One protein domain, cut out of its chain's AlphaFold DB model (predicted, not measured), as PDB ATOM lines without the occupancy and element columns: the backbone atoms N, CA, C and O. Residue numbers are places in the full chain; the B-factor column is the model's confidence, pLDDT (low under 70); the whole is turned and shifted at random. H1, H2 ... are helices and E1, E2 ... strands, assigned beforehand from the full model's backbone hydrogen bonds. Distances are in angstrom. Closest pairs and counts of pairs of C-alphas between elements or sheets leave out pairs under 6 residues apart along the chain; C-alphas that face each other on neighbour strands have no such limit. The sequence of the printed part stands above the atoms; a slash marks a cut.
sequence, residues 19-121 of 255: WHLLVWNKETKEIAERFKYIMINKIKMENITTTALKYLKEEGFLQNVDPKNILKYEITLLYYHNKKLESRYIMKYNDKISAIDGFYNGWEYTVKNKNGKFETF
ATOM      1  N   TRP A  19      49.176  -1.197  18.165       87.94
ATOM      2  CA  TRP A  19      48.754  -2.589  18.143       87.94
ATOM      3  C   TRP A  19      49.091  -3.218  16.803       87.94
ATOM      4  O   TRP A  19      48.707  -2.683  15.771       87.94
ATOM      5  N   HIS A  20      49.748  -4.370  16.841       90.75
ATOM      6  CA  HIS A  20      50.151  -5.129  15.667       90.75
ATOM      7  C   HIS A  20      49.536  -6.525  15.733       90.75
ATOM      8  O   HIS A  20      49.533  -7.160  16.787       90.75
ATOM      9  N   LEU A  21      48.982  -6.997  14.624       91.00
ATOM     10  CA  LEU A  21      48.410  -8.328  14.490       91.00
ATOM     11  C   LEU A  21      49.462  -9.294  13.968       91.00
ATOM     12  O   LEU A  21      50.103  -9.029  12.954       91.00
ATOM     13  N   LEU A  22      49.585 -10.425  14.653       92.06
ATOM     14  CA  LEU A  22      50.445 -11.533  14.284       92.06
ATOM     15  C   LEU A  22      49.625 -12.821  14.208       92.06
ATOM     16  O   LEU A  22      48.894 -13.149  15.145       92.06
ATOM     17  N   VAL A  23      49.789 -13.579  13.127       90.62
ATOM     18  CA  VAL A  23      49.242 -14.937  13.015       90.62
ATOM     19  C   VAL A  23      50.387 -15.922  12.844       90.62
ATOM     20  O   VAL A  23      51.108 -15.890  11.848       90.62
ATOM     21  N   TRP A  24      50.542 -16.815  13.816       90.50
ATOM     22  CA  TRP A  24      51.601 -17.817  13.848       90.50
ATOM     23  C   TRP A  24      51.026 -19.221  13.703       90.50
ATOM     24  O   TRP A  24      50.074 -19.576  14.395       90.50
ATOM     25  N   ASN A  25      51.596 -20.042  12.826       87.81
ATOM     26  CA  ASN A  25      51.253 -21.454  12.726       87.81
ATOM     27  C   ASN A  25      52.114 -22.265  13.706       87.81
ATOM     28  O   ASN A  25      53.326 -22.373  13.544       87.81
ATOM     29  N   LYS A  26      51.478 -22.879  14.707       86.44
ATOM     30  CA  LYS A  26      52.159 -23.660  15.751       86.44
ATOM     31  C   LYS A  26      52.826 -24.929  15.221       86.44
ATOM     32  O   LYS A  26      53.793 -25.392  15.817       86.44
ATOM     33  N   GLU A  27      52.304 -25.504  14.137       84.75
ATOM     34  CA  GLU A  27      52.828 -26.747  13.560       84.75
ATOM     35  C   GLU A  27      54.050 -26.478  12.682       84.75
ATOM     36  O   GLU A  27      55.083 -27.120  12.861       84.75
ATOM     37  N   THR A  28      53.954 -25.510  11.762       84.88
ATOM     38  CA  THR A  28      55.065 -25.175  10.850       84.88
ATOM     39  C   THR A  28      56.087 -24.236  11.481       84.88
ATOM     40  O   THR A  28      57.196 -24.108  10.978       84.88
ATOM     41  N   LYS A  29      55.736 -23.604  12.609       82.69
ATOM     42  CA  LYS A  29      56.494 -22.538  13.279       82.69
ATOM     43  C   LYS A  29      56.692 -21.282  12.428       82.69
ATOM     44  O   LYS A  29      57.506 -20.436  12.787       82.69
ATOM     45  N   GLU A  30      55.917 -21.120  11.364       84.81
ATOM     46  CA  GLU A  30      56.001 -19.976  10.460       84.81
ATOM     47  C   GLU A  30      54.942 -18.921  10.787       84.81
ATOM     48  O   GLU A  30      53.837 -19.220  11.252       84.81
ATOM     49  N   ILE A  31      55.285 -17.663  10.528       83.12
ATOM     50  CA  ILE A  31      54.344 -16.544  10.573       83.12
ATOM     51  C   ILE A  31      53.608 -16.510   9.235       83.12
ATOM     52  O   ILE A  31      54.234 -16.579   8.179       83.12
ATOM     53  N   ALA A  32      52.282 -16.384   9.262       82.69
ATOM     54  CA  ALA A  32      51.516 -16.183   8.040       82.69
ATOM     55  C   ALA A  32      51.897 -14.823   7.435       82.69
ATOM     56  O   ALA A  32      51.643 -13.793   8.057       82.69
ATOM     57  N   GLU A  33      52.489 -14.812   6.237       75.62
ATOM     58  CA  GLU A  33      53.063 -13.607   5.609       75.62
ATOM     59  C   GLU A  33      52.093 -12.419   5.585       75.62
ATOM     60  O   GLU A  33      52.462 -11.301   5.935       75.62
ATOM     61  N   ARG A  34      50.818 -12.678   5.266       77.69
ATOM     62  CA  ARG A  34      49.749 -11.666   5.233       77.69
ATOM     63  C   ARG A  34      49.359 -11.102   6.594       77.69
ATOM     64  O   ARG A  34      48.504 -10.240   6.653       77.69
ATOM     65  N   PHE A  35      49.920 -11.607   7.681       79.38
ATOM     66  CA  PHE A  35      49.667 -11.148   9.043       79.38
ATOM     67  C   PHE A  35      50.978 -11.025   9.819       79.38
ATOM     68  O   PHE A  35      51.001 -11.218  11.033       79.38
ATOM     69  N   LYS A  36      52.088 -10.744   9.130       82.12
ATOM     70  CA  LYS A  36      53.356 -10.438   9.781       82.12
ATOM     71  C   LYS A  36      53.311  -8.993  10.298       82.12
ATOM     72  O   LYS A  36      53.572  -8.066   9.546       82.12
ATOM     73  N   TYR A  37      52.946  -8.833  11.574       80.00
ATOM     74  CA  TYR A  37      52.948  -7.561  12.315       80.00
ATOM     75  C   TYR A  37      52.157  -6.428  11.638       80.00
ATOM     76  O   TYR A  37      52.616  -5.297  11.531       80.00
ATOM     77  N   ILE A  38      50.921  -6.700  11.210       85.94
ATOM     78  CA  ILE A  38      50.079  -5.651  10.614       85.94
ATOM     79  C   ILE A  38      49.623  -4.670  11.688       85.94
ATOM     80  O   ILE A  38      48.931  -5.061  12.629       85.94
ATOM     81  N   MET A  39      49.941  -3.389  11.516       85.94
ATOM     82  CA  MET A  39      49.438  -2.334  12.390       85.94
ATOM     83  C   MET A  39      47.908  -2.226  12.293       85.94
ATOM     84  O   MET A  39      47.339  -2.048  11.215       85.94
ATOM     85  N   ILE A  40      47.231  -2.292  13.439       83.62
ATOM     86  CA  ILE A  40      45.791  -2.069  13.554       83.62
ATOM     87  C   ILE A  40      45.543  -0.696  14.163       83.62
ATOM     88  O   ILE A  40      45.781  -0.449  15.350       83.62
ATOM     89  N   ASN A  41      44.942   0.169  13.355       80.00
ATOM     90  CA  ASN A  41      44.455   1.457  13.814       80.00
ATOM     91  C   ASN A  41      43.087   1.292  14.470       80.00
ATOM     92  O   ASN A  41      42.101   0.907  13.843       80.00
ATOM     93  N   LYS A  42      43.029   1.585  15.771       72.81
ATOM     94  CA  LYS A  42      41.791   1.516  16.545       72.81
ATOM     95  C   LYS A  42      40.756   2.488  15.970       72.81
ATOM     96  O   LYS A  42      40.965   3.700  15.979       72.81
ATOM     97  N   ILE A  43      39.604   1.962  15.563       66.25
ATOM     98  CA  ILE A  43      38.449   2.775  15.174       66.25
ATOM     99  C   ILE A  43      37.849   3.410  16.438       66.25
ATOM    100  O   ILE A  43      37.739   2.775  17.492       66.25
ATOM    101  N   LYS A  44      37.482   4.694  16.363       54.28
ATOM    102  CA  LYS A  44      36.906   5.438  17.495       54.28
ATOM    103  C   LYS A  44      35.674   4.694  18.035       54.28
ATOM    104  O   LYS A  44      34.815   4.297  17.263       54.28
ATOM    105  N   MET A  45      35.595   4.539  19.359       46.44
ATOM    106  CA  MET A  45      34.545   3.793  20.085       46.44
ATOM    107  C   MET A  45      34.547   2.257  19.926       46.44
ATOM    108  O   MET A  45      33.763   1.603  20.608       46.44
ATOM    109  N   GLU A  46      35.445   1.652  19.140       58.50
ATOM    110  CA  GLU A  46      35.563   0.186  19.044       58.50
ATOM    111  C   GLU A  46      36.686  -0.371  19.927       58.50
ATOM    112  O   GLU A  46      37.677   0.304  20.214       58.50
ATOM    113  N   ASN A  47      36.547  -1.620  20.383       73.75
ATOM    114  CA  ASN A  47      37.630  -2.324  21.068       73.75
ATOM    115  C   ASN A  47      38.655  -2.830  20.041       73.75
ATOM    116  O   ASN A  47      38.276  -3.303  18.972       73.75
ATOM    117  N   ILE A  48      39.945  -2.787  20.383       76.25
ATOM    118  CA  ILE A  48      41.029  -3.224  19.494       76.25
ATOM    119  C   ILE A  48      40.875  -4.690  19.070       76.25
ATOM    120  O   ILE A  48      41.150  -5.047  17.930       76.25
ATOM    121  N   THR A  49      40.358  -5.526  19.967       81.00
ATOM    122  CA  THR A  49      40.065  -6.939  19.711       81.00
ATOM    123  C   THR A  49      38.950  -7.133  18.685       81.00
ATOM    124  O   THR A  49      39.017  -8.053  17.874       81.00
ATOM    125  N   THR A  50      37.942  -6.257  18.679       76.75
ATOM    126  CA  THR A  50      36.870  -6.254  17.675       76.75
ATOM    127  C   THR A  50      37.404  -5.806  16.322       76.75
ATOM    128  O   THR A  50      37.115  -6.443  15.311       76.75
ATOM    129  N   THR A  51      38.214  -4.743  16.299       79.25
ATOM    130  CA  THR A  51      38.859  -4.270  15.071       79.25
ATOM    131  C   THR A  51      39.738  -5.368  14.468       79.25
ATOM    132  O   THR A  51      39.614  -5.663  13.285       79.25
ATOM    133  N   ALA A  52      40.526  -6.077  15.280       84.69
ATOM    134  CA  ALA A  52      41.342  -7.203  14.826       84.69
ATOM    135  C   ALA A  52      40.531  -8.333  14.170       84.69
ATOM    136  O   ALA A  52      40.931  -8.862  13.136       84.69
ATOM    137  N   LEU A  53      39.376  -8.690  14.741       84.06
ATOM    138  CA  LEU A  53      38.493  -9.707  14.159       84.06
ATOM    139  C   LEU A  53      37.929  -9.282  12.799       84.06
ATOM    140  O   LEU A  53      37.779 -10.130  11.921       84.06
ATOM    141  N   LYS A  54      37.633  -7.989  12.609       82.25
ATOM    142  CA  LYS A  54      37.211  -7.461  11.302       82.25
ATOM    143  C   LYS A  54      38.322  -7.607  10.270       82.25
ATOM    144  O   LYS A  54      38.065  -8.203   9.234       82.25
ATOM    145  N   TYR A  55      39.546  -7.197  10.602       85.25
ATOM    146  CA  TYR A  55      40.711  -7.373   9.727       85.25
ATOM    147  C   TYR A  55      40.910  -8.842   9.327       85.25
ATOM    148  O   TYR A  55      41.001  -9.160   8.148       85.25
ATOM    149  N   LEU A  56      40.880  -9.770  10.289       85.31
ATOM    150  CA  LEU A  56      41.012 -11.208  10.013       85.31
ATOM    151  C   LEU A  56      39.888 -11.759   9.115       85.31
ATOM    152  O   LEU A  56      40.090 -12.740   8.396       85.31
ATOM    153  N   LYS A  57      38.689 -11.167   9.179       83.81
ATOM    154  CA  LYS A  57      37.548 -11.543   8.339       83.81
ATOM    155  C   LYS A  57      37.656 -10.948   6.933       83.81
ATOM    156  O   LYS A  57      37.387 -11.666   5.978       83.81
ATOM    157  N   GLU A  58      38.010  -9.671   6.823       82.88
ATOM    158  CA  GLU A  58      38.156  -8.938   5.558       82.88
ATOM    159  C   GLU A  58      39.287  -9.517   4.706       82.88
ATOM    160  O   GLU A  58      39.095  -9.773   3.523       82.88
ATOM    161  N   GLU A  59      40.405  -9.871   5.337       81.12
ATOM    162  CA  GLU A  59      41.527 -10.568   4.696       81.12
ATOM    163  C   GLU A  59      41.238 -12.059   4.414       81.12
ATOM    164  O   GLU A  59      42.097 -12.809   3.941       81.12
ATOM    165  N   GLY A  60      40.028 -12.529   4.731       76.81
ATOM    166  CA  GLY A  60      39.558 -13.881   4.446       76.81
ATOM    167  C   GLY A  60      40.190 -14.980   5.302       76.81
ATOM    168  O   GLY A  60      39.862 -16.147   5.109       76.81
ATOM    169  N   PHE A  61      41.049 -14.666   6.275       82.94
ATOM    170  CA  PHE A  61      41.718 -15.679   7.100       82.94
ATOM    171  C   PHE A  61      40.721 -16.565   7.854       82.94
ATOM    172  O   PHE A  61      40.822 -17.787   7.821       82.94
ATOM    173  N   LEU A  62      39.700 -15.957   8.462       76.19
ATOM    174  CA  LEU A  62      38.665 -16.696   9.199       76.19
ATOM    175  C   LEU A  62      37.696 -17.480   8.301       76.19
ATOM    176  O   LEU A  62      36.949 -18.310   8.810       76.19
ATOM    177  N   GLN A  63      37.665 -17.191   6.999       70.88
ATOM    178  CA  GLN A  63      36.757 -17.830   6.038       70.88
ATOM    179  C   GLN A  63      37.453 -18.933   5.233       70.88
ATOM    180  O   GLN A  63      36.835 -19.942   4.912       70.88
ATOM    181  N   ASN A  64      38.737 -18.740   4.926       71.50
ATOM    182  CA  ASN A  64      39.508 -19.611   4.042       71.50
ATOM    183  C   ASN A  64      40.204 -20.756   4.788       71.50
ATOM    184  O   ASN A  64      40.552 -21.766   4.179       71.50
ATOM    185  N   VAL A  65      40.432 -20.613   6.096       72.19
ATOM    186  CA  VAL A  65      41.023 -21.673   6.917       72.19
ATOM    187  C   VAL A  65      39.922 -22.640   7.349       72.19
ATOM    188  O   VAL A  65      38.951 -22.230   7.983       72.19
ATOM    189  N   ASP A  66      40.090 -23.933   7.041       70.38
ATOM    190  CA  ASP A  66      39.210 -24.992   7.555       70.38
ATOM    191  C   ASP A  66      39.080 -24.835   9.086       70.38
ATOM    192  O   ASP A  66      40.109 -24.777   9.773       70.38
ATOM    193  N   PRO A  67      37.859 -24.784   9.650       68.44
ATOM    194  CA  PRO A  67      37.644 -24.704  11.093       68.44
ATOM    195  C   PRO A  67      38.434 -25.745  11.901       68.44
ATOM    196  O   PRO A  67      38.819 -25.475  13.036       68.44
ATOM    197  N   LYS A  68      38.740 -26.918  11.332       69.56
ATOM    198  CA  LYS A  68      39.591 -27.934  11.977       69.56
ATOM    199  C   LYS A  68      41.060 -27.513  12.074       69.56
ATOM    200  O   LYS A  68      41.758 -27.917  13.001       69.56
ATOM    201  N   ASN A  69      41.521 -26.691  11.138       78.44
ATOM    202  CA  ASN A  69      42.894 -26.206  11.051       78.44
ATOM    203  C   ASN A  69      43.105 -24.874  11.775       78.44
ATOM    204  O   ASN A  69      44.246 -24.538  12.079       78.44
ATOM    205  N   ILE A  70      42.049 -24.134  12.126       80.44
ATOM    206  CA  ILE A  70      42.204 -22.838  12.806       80.44
ATOM    207  C   ILE A  70      42.879 -22.965  14.179       80.44
ATOM    208  O   ILE A  70      43.653 -22.101  14.581       80.44
ATOM    209  N   LEU A  71      42.684 -24.105  14.855       82.00
ATOM    210  CA  LEU A  71      43.330 -24.428  16.131       82.00
ATOM    211  C   LEU A  71      44.853 -24.561  16.026       82.00
ATOM    212  O   LEU A  71      45.531 -24.531  17.057       82.00
ATOM    213  N   LYS A  72      45.397 -24.707  14.813       86.62
ATOM    214  CA  LYS A  72      46.839 -24.742  14.543       86.62
ATOM    215  C   LYS A  72      47.457 -23.353  14.603       86.62
ATOM    216  O   LYS A  72      48.648 -23.235  14.874       86.62
ATOM    217  N   TYR A  73      46.655 -22.309  14.436       87.31
ATOM    218  CA  TYR A  73      47.124 -20.935  14.443       87.31
ATOM    219  C   TYR A  73      46.985 -20.299  15.827       87.31
ATOM    220  O   TYR A  73      45.991 -20.478  16.534       87.31
ATOM    221  N   GLU A  74      47.989 -19.536  16.225       89.19
ATOM    222  CA  GLU A  74      47.932 -18.593  17.333       89.19
ATOM    223  C   GLU A  74      47.793 -17.188  16.754       89.19
ATOM    224  O   GLU A  74      48.680 -16.697  16.056       89.19
ATOM    225  N   ILE A  75      46.660 -16.551  17.035       90.62
ATOM    226  CA  ILE A  75      46.401 -15.172  16.633       90.62
ATOM    227  C   ILE A  75      46.700 -14.286  17.835       90.62
ATOM    228  O   ILE A  75      46.101 -14.451  18.902       90.62
ATOM    229  N   THR A  76      47.629 -13.355  17.658       91.44
ATOM    230  CA  THR A  76      48.134 -12.495  18.724       91.44
ATOM    231  C   THR A  76      48.043 -11.032  18.321       91.44
ATOM    232  O   THR A  76      48.420 -10.661  17.216       91.44
ATOM    233  N   LEU A  77      47.576 -10.187  19.236       90.50
ATOM    234  CA  LEU A  77      47.713  -8.737  19.145       90.50
ATOM    235  C   LEU A  77      48.835  -8.291  20.062       90.50
ATOM    236  O   LEU A  77      48.808  -8.594  21.250       90.50
ATOM    237  N   LEU A  78      49.786  -7.550  19.525       90.00
ATOM    238  CA  LEU A  78      51.007  -7.124  20.187       90.00
ATOM    239  C   LEU A  78      50.983  -5.613  20.364       90.00
ATOM    240  O   LEU A  78      50.795  -4.888  19.391       90.00
ATOM    241  N   TYR A  79      51.150  -5.132  21.592       87.81
ATOM    242  CA  TYR A  79      51.209  -3.703  21.868       87.81
ATOM    243  C   TYR A  79      52.648  -3.242  22.055       87.81
ATOM    244  O   TYR A  79      53.304  -3.604  23.037       87.81
ATOM    245  N   TYR A  80      53.103  -2.404  21.128       84.69
ATOM    246  CA  TYR A  80      54.411  -1.773  21.181       84.69
ATOM    247  C   TYR A  80      54.295  -0.337  21.686       84.69
ATOM    248  O   TYR A  80      53.496   0.462  21.188       84.69
ATOM    249  N   HIS A  81      55.120  -0.009  22.675       81.81
ATOM    250  CA  HIS A  81      55.292   1.339  23.190       81.81
ATOM    251  C   HIS A  81      56.782   1.632  23.351       81.81
ATOM    252  O   HIS A  81      57.521   0.850  23.945       81.81
ATOM    253  N   ASN A  82      57.241   2.753  22.799       81.38
ATOM    254  CA  ASN A  82      58.651   3.139  22.757       81.38
ATOM    255  C   ASN A  82      59.550   2.018  22.211       81.38
ATOM    256  O   ASN A  82      60.604   1.729  22.781       81.38
ATOM    257  N   LYS A  83      59.111   1.382  21.116       79.88
ATOM    258  CA  LYS A  83      59.796   0.258  20.449       79.88
ATOM    259  C   LYS A  83      59.935  -1.014  21.292       79.88
ATOM    260  O   LYS A  83      60.680  -1.921  20.944       79.88
ATOM    261  N   LYS A  84      59.227  -1.101  22.421       81.44
ATOM    262  CA  LYS A  84      59.220  -2.278  23.289       81.44
ATOM    263  C   LYS A  84      57.843  -2.905  23.302       81.44
ATOM    264  O   LYS A  84      56.836  -2.218  23.444       81.44
ATOM    265  N   LEU A  85      57.812  -4.229  23.199       84.38
ATOM    266  CA  LEU A  85      56.592  -4.993  23.406       84.38
ATOM    267  C   LEU A  85      56.220  -4.968  24.895       84.38
ATOM    268  O   LEU A  85      56.940  -5.546  25.717       84.38
ATOM    269  N   GLU A  86      55.106  -4.325  25.228       81.25
ATOM    270  CA  GLU A  86      54.623  -4.133  26.604       81.25
ATOM    271  C   GLU A  86      53.594  -5.196  27.003       81.25
ATOM    272  O   GLU A  86      53.630  -5.767  28.099       81.25
ATOM    273  N   SER A  87      52.662  -5.491  26.098       82.44
ATOM    274  CA  SER A  87      51.557  -6.406  26.359       82.44
ATOM    275  C   SER A  87      51.078  -7.098  25.093       82.44
ATOM    276  O   SER A  87      51.432  -6.715  23.976       82.44
ATOM    277  N   ARG A  88      50.282  -8.155  25.269       86.94
ATOM    278  CA  ARG A  88      49.678  -8.874  24.150       86.94
ATOM    279  C   ARG A  88      48.311  -9.444  24.498       86.94
ATOM    280  O   ARG A  88      48.085  -9.851  25.638       86.94
ATOM    281  N   TYR A  89      47.432  -9.530  23.508       86.12
ATOM    282  CA  TYR A  89      46.254 -10.389  23.561       86.12
ATOM    283  C   TYR A  89      46.492 -11.651  22.743       86.12
ATOM    284  O   TYR A  89      46.944 -11.557  21.610       86.12
ATOM    285  N   ILE A  90      46.122 -12.810  23.277       88.62
ATOM    286  CA  ILE A  90      46.135 -14.085  22.551       88.62
ATOM    287  C   ILE A  90      44.695 -14.543  22.355       88.62
ATOM    288  O   ILE A  90      43.925 -14.620  23.315       88.62
ATOM    289  N   MET A  91      44.313 -14.849  21.121       87.69
ATOM    290  CA  MET A  91      42.978 -15.354  20.824       87.69
ATOM    291  C   MET A  91      42.783 -16.744  21.434       87.69
ATOM    292  O   MET A  91      43.632 -17.631  21.323       87.69
ATOM    293  N   LYS A  92      41.642 -16.934  22.092       86.75
ATOM    294  CA  LYS A  92      41.204 -18.209  22.648       86.75
ATOM    295  C   LYS A  92      40.146 -18.823  21.759       86.75
ATOM    296  O   LYS A  92      39.234 -18.140  21.289       86.75
ATOM    297  N   TYR A  93      40.269 -20.131  21.598       82.06
ATOM    298  CA  TYR A  93      39.351 -20.934  20.817       82.06
ATOM    299  C   TYR A  93      38.410 -21.731  21.721       82.06
ATOM    300  O   TYR A  93      38.702 -21.936  22.903       82.06
ATOM    301  N   ASN A  94      37.276 -22.154  21.172       74.62
ATOM    302  CA  ASN A  94      36.378 -23.091  21.842       74.62
ATOM    303  C   ASN A  94      37.005 -24.490  21.862       74.62
ATOM    304  O   ASN A  94      37.586 -24.928  20.869       74.62
ATOM    305  N   ASP A  95      36.855 -25.207  22.978       68.94
ATOM    306  CA  ASP A  95      37.370 -26.579  23.115       68.94
ATOM    307  C   ASP A  95      36.651 -27.564  22.176       68.94
ATOM    308  O   ASP A  95      37.221 -28.573  21.762       68.94
ATOM    309  N   LYS A  96      35.397 -27.259  21.821       69.38
ATOM    310  CA  LYS A  96      34.595 -27.983  20.832       69.38
ATOM    311  C   LYS A  96      34.110 -26.993  19.781       69.38
ATOM    312  O   LYS A  96      33.314 -26.114  20.086       69.38
ATOM    313  N   ILE A  97      34.600 -27.137  18.553       67.56
ATOM    314  CA  ILE A  97      34.162 -26.316  17.422       67.56
ATOM    315  C   ILE A  97      32.885 -26.941  16.862       67.56
ATOM    316  O   ILE A  97      32.922 -28.046  16.318       67.56
ATOM    317  N   SER A  98      31.761 -26.243  17.005       62.53
ATOM    318  CA  SER A  98      30.488 -26.601  16.380       62.53
ATOM    319  C   SER A  98      30.114 -25.551  15.328       62.53
ATOM    320  O   SER A  98      30.636 -24.435  15.332       62.53
ATOM    321  N   ALA A  99      29.207 -25.896  14.412       57.53
ATOM    322  CA  ALA A  99      28.695 -24.939  13.427       57.53
ATOM    323  C   ALA A  99      27.934 -23.765  14.077       57.53
ATOM    324  O   ALA A  99      27.780 -22.721  13.452       57.53
ATOM    325  N   ILE A 100      27.463 -23.949  15.316       49.41
ATOM    326  CA  ILE A 100      26.645 -22.984  16.058       49.41
ATOM    327  C   ILE A 100      27.533 -22.098  16.944       49.41
ATOM    328  O   ILE A 100      27.408 -20.878  16.904       49.41
ATOM    329  N   ASP A 101      28.477 -22.695  17.677       53.16
ATOM    330  CA  ASP A 101      29.346 -21.989  18.634       53.16
ATOM    331  C   ASP A 101      30.563 -21.342  17.963       53.16
ATOM    332  O   ASP A 101      31.220 -20.462  18.523       53.16
ATOM    333  N   GLY A 102      30.897 -21.798  16.753       68.44
ATOM    334  CA  GLY A 102      32.090 -21.381  16.035       68.44
ATOM    335  C   GLY A 102      33.384 -21.764  16.760       68.44
ATOM    336  O   GLY A 102      33.417 -22.575  17.689       68.44
ATOM    337  N   PHE A 103      34.494 -21.185  16.309       73.56
ATOM    338  CA  PHE A 103      35.824 -21.478  16.846       73.56
ATOM    339  C   PHE A 103      36.314 -20.448  17.868       73.56
ATOM    340  O   PHE A 103      37.278 -20.729  18.568       73.56
ATOM    341  N   TYR A 104      35.700 -19.267  17.967       78.75
ATOM    342  CA  TYR A 104      36.178 -18.159  18.798       78.75
ATOM    343  C   TYR A 104      35.530 -18.143  20.191       78.75
ATOM    344  O   TYR A 104      34.310 -18.127  20.300       78.75
ATOM    345  N   ASN A 105      36.353 -18.074  21.244       77.38
ATOM    346  CA  ASN A 105      35.921 -18.006  22.650       77.38
ATOM    347  C   ASN A 105      36.176 -16.620  23.274       77.38
ATOM    348  O   ASN A 105      35.433 -16.149  24.132       77.38
ATOM    349  N   GLY A 106      37.254 -15.942  22.873       79.50
ATOM    350  CA  GLY A 106      37.619 -14.646  23.444       79.50
ATOM    351  C   GLY A 106      39.079 -14.284  23.220       79.50
ATOM    352  O   GLY A 106      39.776 -14.917  22.433       79.50
ATOM    353  N   TRP A 107      39.557 -13.275  23.942       80.94
ATOM    354  CA  TRP A 107      40.970 -12.898  23.986       80.94
ATOM    355  C   TRP A 107      41.493 -13.009  25.415       80.94
ATOM    356  O   TRP A 107      40.809 -12.630  26.362       80.94
ATOM    357  N   GLU A 108      42.712 -13.505  25.568       83.25
ATOM    358  CA  GLU A 108      43.446 -13.518  26.829       83.25
ATOM    359  C   GLU A 108      44.476 -12.392  26.825       83.25
ATOM    360  O   GLU A 108      45.364 -12.373  25.976       83.25
ATOM    361  N   TYR A 109      44.366 -11.461  27.772       79.06
ATOM    362  CA  TYR A 109      45.345 -10.391  27.941       79.06
ATOM    363  C   TYR A 109      46.529 -10.871  28.777       79.06
ATOM    364  O   TYR A 109      46.351 -11.441  29.854       79.06
ATOM    365  N   THR A 110      47.746 -10.609  28.315       80.06
ATOM    366  CA  THR A 110      48.979 -10.951  29.025       80.06
ATOM    367  C   THR A 110      49.932  -9.756  29.021       80.06
ATOM    368  O   THR A 110      49.982  -8.985  28.059       80.06
ATOM    369  N   VAL A 111      50.689  -9.591  30.101       78.31
ATOM    370  CA  VAL A 111      51.677  -8.511  30.263       78.31
ATOM    371  C   VAL A 111      53.011  -9.098  30.693       78.31
ATOM    372  O   VAL A 111      53.053 -10.178  31.289       78.31
ATOM    373  N   LYS A 112      54.107  -8.389  30.417       75.50
ATOM    374  CA  LYS A 112      55.414  -8.781  30.947       75.50
ATOM    375  C   LYS A 112      55.434  -8.612  32.467       75.50
ATOM    376  O   LYS A 112      55.134  -7.546  32.999       75.50
ATOM    377  N   ASN A 113      55.798  -9.675  33.177       70.62
ATOM    378  CA  ASN A 113      56.105  -9.612  34.600       70.62
ATOM    379  C   ASN A 113      57.479  -8.940  34.826       70.62
ATOM    380  O   ASN A 113      58.206  -8.625  33.883       70.62
ATOM    381  N   LYS A 114      57.881  -8.763  36.093       70.31
ATOM    382  CA  LYS A 114      59.197  -8.189  36.451       70.31
ATOM    383  C   LYS A 114      60.393  -8.973  35.884       70.31
ATOM    384  O   LYS A 114      61.476  -8.418  35.768       70.31
ATOM    385  N   ASN A 115      60.184 -10.238  35.522       72.62
ATOM    386  CA  ASN A 115      61.191 -11.129  34.946       72.62
ATOM    387  C   ASN A 115      61.137 -11.147  33.404       72.62
ATOM    388  O   ASN A 115      61.746 -12.018  32.787       72.62
ATOM    389  N   GLY A 116      60.367 -10.248  32.778       70.12
ATOM    390  CA  GLY A 116      60.227 -10.135  31.324       70.12
ATOM    391  C   GLY A 116      59.372 -11.219  30.659       70.12
ATOM    392  O   GLY A 116      59.231 -11.209  29.439       70.12
ATOM    393  N   LYS A 117      58.779 -12.144  31.426       77.56
ATOM    394  CA  LYS A 117      57.920 -13.214  30.898       77.56
ATOM    395  C   LYS A 117      56.477 -12.741  30.796       77.56
ATOM    396  O   LYS A 117      55.969 -12.111  31.722       77.56
ATOM    397  N   PHE A 118      55.812 -13.086  29.697       74.12
ATOM    398  CA  PHE A 118      54.378 -12.860  29.559       74.12
ATOM    399  C   PHE A 118      53.608 -13.792  30.480       74.12
ATOM    400  O   PHE A 118      53.668 -15.013  30.341       74.12
ATOM    401  N   GLU A 119      52.859 -13.200  31.394       71.31
ATOM    402  CA  GLU A 119      51.895 -13.906  32.222       71.31
ATOM    403  C   GLU A 119      50.510 -13.378  31.901       71.31
ATOM    404  O   GLU A 119      50.338 -12.186  31.613       71.31
ATOM    405  N   THR A 120      49.515 -14.266  31.955       71.38
ATOM    406  CA  THR A 120      48.120 -13.850  31.922       71.38
ATOM    407  C   THR A 120      47.926 -12.758  32.955       71.38
ATOM    408  O   THR A 120      48.263 -12.926  34.131       71.38
ATOM    409  N   PHE A 121      47.435 -11.609  32.497       63.56
ATOM    410  CA  PHE A 121      47.106 -10.494  33.362       63.56
ATOM    411  C   PHE A 121      45.855 -10.882  34.148       63.56
ATOM    412  O   PHE A 121      44.746 -10.495  33.803       63.56
TER     413      PHE A 121
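This is residues 19 to 121 of the 255 residues of an uncharacterized protein of Bacillus cereus (UniProt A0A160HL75). A strongly twisted sheet of six antiparallel strands curls round one helix, H1, with its other face bare of named helices. Two very short helices, H2 and H3, lead from H1 back to the sheet, and H3 sits beside the strands. The printed part has 103 residues, in the order E1 E2 H1 H2 H3 E3 E4 E5 E6, with sheet order E2 E1 E3 E4 E5 E6. It is mixed, helices and strands, and compact, with a radius of gyration of the C-alphas of 13.9 A and spans of 40 by 31 by 25 A.

E4, residues 84 to 98, spans 38.3 A and bends by 60 degrees at residue 95. E5, residues 102 to 112, spans 30.4 A; E3, residues 73 to 81, 25.3 A. E1, residues 19 to 25, spans 19.8 A from C-alpha 19 at (48.754, -2.589, 18.143). The edge strands are E2, residues 38 to 40, and E6, residues 118 to 120, ending at C-alpha 120 (48.120, -13.850, 31.922). H1 is residues 48 to 58, 15.3 A; H2 61 to 64; H3 67 to 70.

N and O atoms within hydrogen-bond range join E2 to E1 (N 21 and O 38, 2.8 A), E1 to E3 (N 22 and O 76, 2.8 A), E3 to E4 (N 77 and O 89, 2.8 A), E4 to E5 (N 90 and O 108, 2.8 A) and E5 to E6 (N 111 and O 119, 3.0 A). E3 E4 E5 E6 form a meander, each strand the antiparallel neighbour of the one before. H1 is on the sheet; its closest C-alphas to E2 are Ala 52 and Ile 40, 6.9 A. H2 is not on the sheet and is close to H1 but not clearly touching, Leu 62 to Leu 56 C-alphas 6.0 A. H3 stands at the sheet's level, height 2.1 A. In H1 every O i to N i+4 pair is within range; H2 and H3 are too short for one.

The C-alphas farthest apart, of Asn 82 and Ala 99, are 42.1 A apart. The printed part has no cut. The link from E1 to E2 is long, with 12 residues. Mean pLDDT of the printed part is 78.6; residues 43 to 46, 67 to 68, 95 to 102 and 121 are under 70.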